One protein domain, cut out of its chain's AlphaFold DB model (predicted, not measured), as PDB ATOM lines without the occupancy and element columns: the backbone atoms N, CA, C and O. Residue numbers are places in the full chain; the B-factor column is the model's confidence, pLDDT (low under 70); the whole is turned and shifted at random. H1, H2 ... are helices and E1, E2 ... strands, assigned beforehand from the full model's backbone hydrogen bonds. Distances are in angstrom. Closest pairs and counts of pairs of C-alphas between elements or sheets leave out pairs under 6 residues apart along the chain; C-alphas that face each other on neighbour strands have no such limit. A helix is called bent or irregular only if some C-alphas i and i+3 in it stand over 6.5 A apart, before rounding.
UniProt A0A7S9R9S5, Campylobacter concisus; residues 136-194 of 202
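What this domain is: This is residues 136 to 194 of the 202 residues of a protein of Campylobacter concisus (UniProt A0A7S9R9S5). A long, bent two-stranded hairpin, E1 and E2, makes one side of an open, loose shape, and one helix, H1, is set off from it, with its axis crosswise to the strands. Between them the long stretch of residues 159 to 180 swings out past the end of E2 and folds back to reach H1, and its residues 169 to 174 stand free. The printed part has 59 residues with two named strands and then one named helix, in the order E1, E2, H1; the sheet, in the order E1 - E2, is antiparallel, and the class is mixed, helices and strands. The whole is loose, with a radius of gyration of the C-alphas of 14.0 A and spans of 37 by 28 by 20 A.

How they stand to each other: E1, residues 136 to 146, bends by 58 degrees at residue 139. E2, residues 149 to 158, is its antiparallel neighbour, with 161 degrees between their directions, and a tight link of 2 residues joins the two as a hairpin. C-alphas 138 and 156 face each other at 4.5 A. N 144 and O 151, 2.9 A apart, and N 153 and O 142, 2.8 A apart, are within hydrogen-bond range. H1, residues 181 to 192, is apart from E1, and every O i to N i+4 pair in it is within hydrogen-bond range.

Where its parts are: E1 begins with C-alpha 136 at (260.447, 189.010, 184.045) and is 27.2 A long from first to last C-alpha. E2 is 28.4 A long and ends with C-alpha 158 at (259.520, 184.506, 184.941). H1 is 16.1 A long and ends with C-alpha 192 at (248.404, 207.830, 189.735).

The domain as a whole: The two C-alphas farthest apart are those of Ser 148 and Glu 162, at 39.5 A. The printed part has no cut, and the link from E2 to H1 is long, with 22 residues. The mean pLDDT of the printed part is 80.3, and it is under 70 at residue 148, residues 161 to 167 and residue 194.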
ATOM      1  N   LEU A 136     261.894 188.850 184.096       86.25
ATOM      2  CA  LEU A 136     260.447 189.010 184.045       86.25
ATOM      3  C   LEU A 136     260.013 189.391 182.641       86.25
ATOM      4  O   LEU A 136     260.638 190.222 181.987       86.25
ATOM      5  N   LYS A 137     258.887 188.829 182.213       87.75
ATOM      6  CA  LYS A 137     258.252 189.175 180.949       87.75
ATOM      7  C   LYS A 137     256.762 189.379 181.152       87.75
ATOM      8  O   LYS A 137     256.075 188.536 181.727       87.75
ATOM      9  N   ILE A 138     256.248 190.494 180.645       88.69
ATOM     10  CA  ILE A 138     254.805 190.730 180.586       88.69
ATOM     11  C   ILE A 138     254.256 189.866 179.450       88.69
ATOM     12  O   ILE A 138     254.557 190.095 178.280       88.69
ATOM     13  N   THR A 139     253.470 188.848 179.789       90.00
ATOM     14  CA  THR A 139     252.875 187.923 178.810       90.00
ATOM     15  C   THR A 139     251.523 188.408 178.321       90.00
ATOM     16  O   THR A 139     251.148 188.159 177.176       90.00
ATOM     17  N   LYS A 140     250.775 189.106 179.180       88.75
ATOM     18  CA  LYS A 140     249.457 189.641 178.842       88.75
ATOM     19  C   LYS A 140     249.173 190.911 179.629       88.75
ATOM     20  O   LYS A 140     249.402 190.955 180.832       88.75
ATOM     21  N   ALA A 141     248.605 191.902 178.959       88.62
ATOM     22  CA  ALA A 141     248.051 193.095 179.581       88.62
ATOM     23  C   ALA A 141     246.623 193.281 179.068       88.62
ATOM     24  O   ALA A 141     246.393 193.271 177.858       88.62
ATOM     25  N   PHE A 142     245.650 193.389 179.968       87.38
ATOM     26  CA  PHE A 142     244.252 193.573 179.586       87.38
ATOM     27  C   PHE A 142     243.466 194.305 180.668       87.38
ATOM     28  O   PHE A 142     243.792 194.244 181.852       87.38
ATOM     29  N   MET A 143     242.395 194.976 180.253       84.44
ATOM     30  CA  MET A 143     241.442 195.576 181.179       84.44
ATOM     31  C   MET A 143     240.267 194.631 181.405       84.44
ATOM     32  O   MET A 143     239.743 194.044 180.458       84.44
ATOM     33  N   SER A 144     239.836 194.509 182.655       85.75
ATOM     34  CA  SER A 144     238.579 193.859 183.021       85.75
ATOM     35  C   SER A 144     237.726 194.832 183.818       85.75
ATOM     36  O   SER A 144     238.259 195.616 184.596       85.75
ATOM     37  N   ASN A 145     236.411 194.762 183.668       82.31
ATOM     38  CA  ASN A 145     235.486 195.519 184.502       82.31
ATOM     39  C   ASN A 145     234.831 194.564 185.506       82.31
ATOM     40  O   ASN A 145     234.329 193.513 185.106       82.31
ATOM     41  N   ASN A 146     234.830 194.926 186.788       75.75
ATOM     42  CA  ASN A 146     234.023 194.255 187.797       75.75
ATOM     43  C   ASN A 146     232.959 195.225 188.325       75.75
ATOM     44  O   ASN A 146     233.225 196.033 189.211       75.75
ATOM     45  N   LYS A 147     231.744 195.116 187.774       77.38
ATOM     46  CA  LYS A 147     230.559 195.945 188.070       77.38
ATOM     47  C   LYS A 147     230.777 197.455 187.863       77.38
ATOM     48  O   LYS A 147     230.261 197.989 186.885       77.38
ATOM     49  N   SER A 148     231.474 198.125 188.782       69.19
ATOM     50  CA  SER A 148     231.744 199.572 188.797       69.19
ATOM     51  C   SER A 148     233.218 199.935 188.608       69.19
ATOM     52  O   SER A 148     233.511 201.097 188.331       69.19
ATOM     53  N   ASP A 149     234.129 198.965 188.733       76.44
ATOM     54  CA  ASP A 149     235.562 199.235 188.816       76.44
ATOM     55  C   ASP A 149     236.297 198.677 187.595       76.44
ATOM     56  O   ASP A 149     236.118 197.521 187.196       76.44
ATOM     57  N   TYR A 150     237.164 199.502 187.009       77.69
ATOM     58  CA  TYR A 150     238.069 199.089 185.942       77.69
ATOM     59  C   TYR A 150     239.377 198.585 186.552       77.69
ATOM     60  O   TYR A 150     240.075 199.320 187.246       77.69
ATOM     61  N   LEU A 151     239.723 197.333 186.261       83.50
ATOM     62  CA  LEU A 151     240.955 196.691 186.700       83.50
ATOM     63  C   LEU A 151     241.905 196.534 185.515       83.50
ATOM     64  O   LEU A 151     241.535 195.982 184.475       83.50
ATOM     65  N   LEU A 152     243.144 196.986 185.691       84.00
ATOM     66  CA  LEU A 152     244.247 196.678 184.789       84.00
ATOM     67  C   LEU A 152     244.932 195.402 185.279       84.00
ATOM     68  O   LEU A 152     245.527 195.387 186.352       84.00
ATOM     69  N   ASN A 153     244.863 194.343 184.479       86.38
ATOM     70  CA  ASN A 153     245.519 193.078 184.776       86.38
ATOM     71  C   ASN A 153     246.803 192.972 183.960       86.38
ATOM     72  O   ASN A 153     246.776 193.075 182.729       86.38
ATOM     73  N   LEU A 154     247.911 192.735 184.657       87.25
ATOM     74  CA  LEU A 154     249.217 192.469 184.071       87.25
ATOM     75  C   LEU A 154     249.645 191.062 184.477       87.25
ATOM     76  O   LEU A 154     249.922 190.800 185.645       87.25
ATOM     77  N   ASN A 155     249.707 190.162 183.504       89.00
ATOM     78  CA  ASN A 155     250.253 188.831 183.704       89.00
ATOM     79  C   ASN A 155     251.752 188.893 183.438       89.00
ATOM     80  O   ASN A 155     252.183 189.192 182.320       89.00
ATOM     81  N   ILE A 156     252.535 188.591 184.466       86.62
ATOM     82  CA  ILE A 156     253.992 188.588 184.416       86.62
ATOM     83  C   ILE A 156     254.457 187.157 184.669       86.62
ATOM     84  O   ILE A 156     254.059 186.547 185.659       86.62
ATOM     85  N   SER A 157     255.277 186.623 183.770       85.50
ATOM     86  CA  SER A 157     255.947 185.338 183.956       85.50
ATOM     87  C   SER A 157     257.434 185.549 184.196       85.50
ATOM     88  O   SER A 157     258.010 186.552 183.764       85.50
ATOM     89  N   VAL A 158     258.062 184.581 184.856       83.62
ATOM     90  CA  VAL A 158     259.520 184.506 184.941       83.62
ATOM     91  C   VAL A 158     260.023 183.854 183.655       83.62
ATOM     92  O   VAL A 158     259.472 182.849 183.221       83.62
ATOM     93  N   THR A 159     261.019 184.451 183.006       75.94
ATOM     94  CA  THR A 159     261.594 183.942 181.747       75.94
ATOM     95  C   THR A 159     262.460 182.699 181.974       75.94
ATOM     96  O   THR A 159     262.699 181.941 181.043       75.94
ATOM     97  N   LYS A 160     262.929 182.479 183.208       71.38
ATOM     98  CA  LYS A 160     263.726 181.315 183.608       71.38
ATOM     99  C   LYS A 160     262.883 180.334 184.413       71.38
ATOM    100  O   LYS A 160     262.408 180.686 185.489       71.38
ATOM    101  N   ASP A 161     262.786 179.103 183.923       63.38
ATOM    102  CA  ASP A 161     261.978 178.037 184.530       63.38
ATOM    103  C   ASP A 161     262.493 177.579 185.912       63.38
ATOM    104  O   ASP A 161     261.738 177.012 186.698       63.38
ATOM    105  N   GLU A 162     263.765 177.846 186.231       62.34
ATOM    106  CA  GLU A 162     264.413 177.424 187.483       62.34
ATOM    107  C   GLU A 162     264.249 178.415 188.651       62.34
ATOM    108  O   GLU A 162     264.576 178.071 189.784       62.34
ATOM    109  N   LEU A 163     263.756 179.635 188.403       64.44
ATOM    110  CA  LEU A 163     263.647 180.682 189.427       64.44
ATOM    111  C   LEU A 163     262.202 180.873 189.885       64.44
ATOM    112  O   LEU A 163     261.299 181.116 189.083       64.44
ATOM    113  N   SER A 164     261.983 180.841 191.200       64.00
ATOM    114  CA  SER A 164     260.671 181.160 191.767       64.00
ATOM    115  C   SER A 164     260.493 182.671 191.919       64.00
ATOM    116  O   SER A 164     261.407 183.387 192.324       64.00
ATOM    117  N   THR A 165     259.272 183.177 191.709       61.41
ATOM    118  CA  THR A 165     258.934 184.606 191.902       61.41
ATOM    119  C   THR A 165     259.244 185.131 193.308       61.41
ATOM    120  O   THR A 165     259.387 186.336 193.493       61.41
ATOM    121  N   LYS A 166     259.352 184.247 194.309       63.97
ATOM    122  CA  LYS A 166     259.707 184.606 195.691       63.97
ATOM    123  C   LYS A 166     261.190 184.939 195.882       63.97
ATOM    124  O   LYS A 166     261.512 185.611 196.852       63.97
ATOM    125  N   GLU A 167     262.065 184.495 194.987       66.38
ATOM    126  CA  GLU A 167     263.519 184.699 195.082       66.38
ATOM    127  C   GLU A 167     263.966 186.022 194.444       66.38
ATOM    128  O   GLU A 167     265.110 186.438 194.611       66.38
ATOM    129  N   LEU A 168     263.064 186.695 193.720       71.38
ATOM    130  CA  LEU A 168     263.366 187.900 192.946       71.38
ATOM    131  C   LEU A 168     263.416 189.195 193.772       71.38
ATOM    132  O   LEU A 168     263.857 190.198 193.221       71.38
ATOM    133  N   ASP A 169     262.982 189.173 195.041       72.81
ATOM    134  CA  ASP A 169     263.028 190.293 196.006       72.81
ATOM    135  C   ASP A 169     262.813 191.678 195.356       72.81
ATOM    136  O   ASP A 169     263.718 192.509 195.252       72.81
ATOM    137  N   ILE A 170     261.621 191.867 194.775       76.94
ATOM    138  CA  ILE A 170     261.307 193.019 193.923       76.94
ATOM    139  C   ILE A 170     260.699 194.131 194.776       76.94
ATOM    140  O   ILE A 170     259.503 194.102 195.065       76.94
ATOM    141  N   ASP A 171     261.500 195.145 195.098       77.31
ATOM    142  CA  ASP A 171     261.015 196.352 195.781       77.31
ATOM    143  C   ASP A 171     260.288 197.311 194.826       77.31
ATOM    144  O   ASP A 171     259.275 197.919 195.169       77.31
ATOM    145  N   PHE A 172     260.806 197.445 193.601       77.69
ATOM    146  CA  PHE A 172     260.314 198.390 192.602       77.69
ATOM    147  C   PHE A 172     260.330 197.768 191.206       77.69
ATOM    148  O   PHE A 172     261.318 197.156 190.799       77.69
ATOM    149  N   LEU A 173     259.249 197.980 190.449       81.88
ATOM    150  CA  LEU A 173     259.146 197.580 189.048       81.88
ATOM    151  C   LEU A 173     258.876 198.808 188.177       81.88
ATOM    152  O   LEU A 173     257.815 199.425 188.262       81.88
ATOM    153  N   ASN A 174     259.836 199.142 187.316       84.31
ATOM    154  CA  ASN A 174     259.686 200.217 186.341       84.31
ATOM    155  C   ASN A 174     258.956 199.685 185.105       84.31
ATOM    156  O   ASN A 174     259.433 198.765 184.445       84.31
ATOM    157  N   LEU A 175     257.804 200.277 184.791       85.06
ATOM    158  CA  LEU A 175     256.973 199.889 183.653       85.06
ATOM    159  C   LEU A 175     256.917 201.015 182.625       85.06
ATOM    160  O   LEU A 175     256.596 202.158 182.950       85.06
ATOM    161  N   TYR A 176     257.179 200.666 181.368       87.12
ATOM    162  CA  TYR A 176     256.941 201.548 180.234       87.12
ATOM    163  C   TYR A 176     255.502 201.379 179.730       87.12
ATOM    164  O   TYR A 176     255.060 200.263 179.463       87.12
ATOM    165  N   ILE A 177     254.757 202.482 179.608       84.19
ATOM    166  CA  ILE A 177     253.296 202.473 179.393       84.19
ATOM    167  C   ILE A 177     252.943 202.673 177.900       84.19
ATOM    168  O   ILE A 177     251.905 203.226 177.539       84.19
ATOM    169  N   GLY A 178     253.810 202.201 177.005       81.19
ATOM    170  CA  GLY A 178     253.592 202.200 175.557       81.19
ATOM    171  C   GLY A 178     253.936 203.514 174.849       81.19
ATOM    172  O   GLY A 178     254.266 204.514 175.477       81.19
ATOM    173  N   ASP A 179     253.842 203.477 173.518       75.94
ATOM    174  CA  ASP A 179     254.361 204.528 172.627       75.94
ATOM    175  C   ASP A 179     253.317 205.584 172.225       75.94
ATOM    176  O   ASP A 179     253.650 206.623 171.653       75.94
ATOM    177  N   ASN A 180     252.029 205.332 172.485       88.19
ATOM    178  CA  ASN A 180     250.958 206.243 172.093       88.19
ATOM    179  C   ASN A 180     250.661 207.242 173.211       88.19
ATOM    180  O   ASN A 180     250.024 206.894 174.203       88.19
ATOM    181  N   VAL A 181     251.019 208.506 172.977       87.31
ATOM    182  CA  VAL A 181     250.856 209.615 173.929       87.31
ATOM    183  C   VAL A 181     249.474 209.645 174.588       87.31
ATOM    184  O   VAL A 181     249.404 209.778 175.803       87.31
ATOM    185  N   TYR A 182     248.387 209.481 173.826       87.00
ATOM    186  CA  TYR A 182     247.022 209.562 174.357       87.00
ATOM    187  C   TYR A 182     246.693 208.409 175.314       87.00
ATOM    188  O   TYR A 182     246.146 208.617 176.403       87.00
ATOM    189  N   PHE A 183     247.033 207.178 174.923       84.00
ATOM    190  CA  PHE A 183     246.794 206.008 175.767       84.00
ATOM    191  C   PHE A 183     247.711 206.019 176.988       84.00
ATOM    192  O   PHE A 183     247.235 205.834 178.106       84.00
ATOM    193  N   SER A 184     248.995 206.315 176.795       87.31
ATOM    194  CA  SER A 184     249.992 206.358 177.860       87.31
ATOM    195  C   SER A 184     249.686 207.451 178.883       87.31
ATOM    196  O   SER A 184     249.772 207.194 180.082       87.31
ATOM    197  N   SER A 185     249.251 208.643 178.453       86.00
ATOM    198  CA  SER A 185     248.864 209.719 179.373       86.00
ATOM    199  C   SER A 185     247.612 209.365 180.170       86.00
ATOM    200  O   SER A 185     247.559 209.602 181.376       86.00
ATOM    201  N   THR A 186     246.613 208.766 179.519       86.62
ATOM    202  CA  THR A 186     245.369 208.344 180.179       86.62
ATOM    203  C   THR A 186     245.644 207.257 181.211       86.62
ATOM    204  O   THR A 186     245.220 207.373 182.361       86.62
ATOM    205  N   LEU A 187     246.422 206.242 180.833       85.00
ATOM    206  CA  LEU A 187     246.793 205.146 181.718       85.00
ATOM    207  C   LEU A 187     247.654 205.656 182.884       85.00
ATOM    208  O   LEU A 187     247.400 205.288 184.026       85.00
ATOM    209  N   LEU A 188     248.596 206.572 182.639       86.44
ATOM    210  CA  LEU A 188     249.381 207.215 183.699       86.44
ATOM    211  C   LEU A 188     248.495 207.987 184.690       86.44
ATOM    212  O   LEU A 188     248.714 207.904 185.899       86.44
ATOM    213  N   MET A 189     247.490 208.727 184.207       85.25
ATOM    214  CA  MET A 189     246.536 209.412 185.087       85.25
ATOM    215  C   MET A 189     245.735 208.428 185.938       85.25
ATOM    216  O   MET A 189     245.481 208.712 187.109       85.25
ATOM    217  N   TRP A 190     245.334 207.291 185.367       82.69
ATOM    218  CA  TRP A 190     244.621 206.246 186.098       82.69
ATOM    219  C   TRP A 190     245.518 205.587 187.143       82.69
ATOM    220  O   TRP A 190     245.124 205.530 188.303       82.69
ATOM    221  N   LEU A 191     246.748 205.203 186.779       82.06
ATOM    222  CA  LEU A 191     247.729 204.619 187.700       82.06
ATOM    223  C   LEU A 191     248.034 205.540 188.885       82.06
ATOM    224  O   LEU A 191     248.085 205.078 190.018       82.06
ATOM    225  N   LYS A 192     248.179 206.852 188.654       81.56
ATOM    226  CA  LYS A 192     248.404 207.830 189.735       81.56
ATOM    227  C   LYS A 192     247.234 207.955 190.713       81.56
ATOM    228  O   LYS A 192     247.432 208.443 191.821       81.56
ATOM    229  N   LYS A 193     246.025 207.583 190.293       78.81
ATOM    230  CA  LYS A 193     244.804 207.643 191.105       78.81
ATOM    231  C   LYS A 193     244.397 206.282 191.669       78.81
ATOM    232  O   LYS A 193     243.344 206.209 192.295       78.81
ATOM    233  N   LEU A 194     245.185 205.225 191.445       69.44
ATOM    234  CA  LEU A 194     244.864 203.901 191.967       69.44
ATOM    235  C   LEU A 194     244.958 203.901 193.498       69.44
ATOM    236  O   LEU A 194     246.022 204.211 194.033       69.44
TER     237      LEU A 194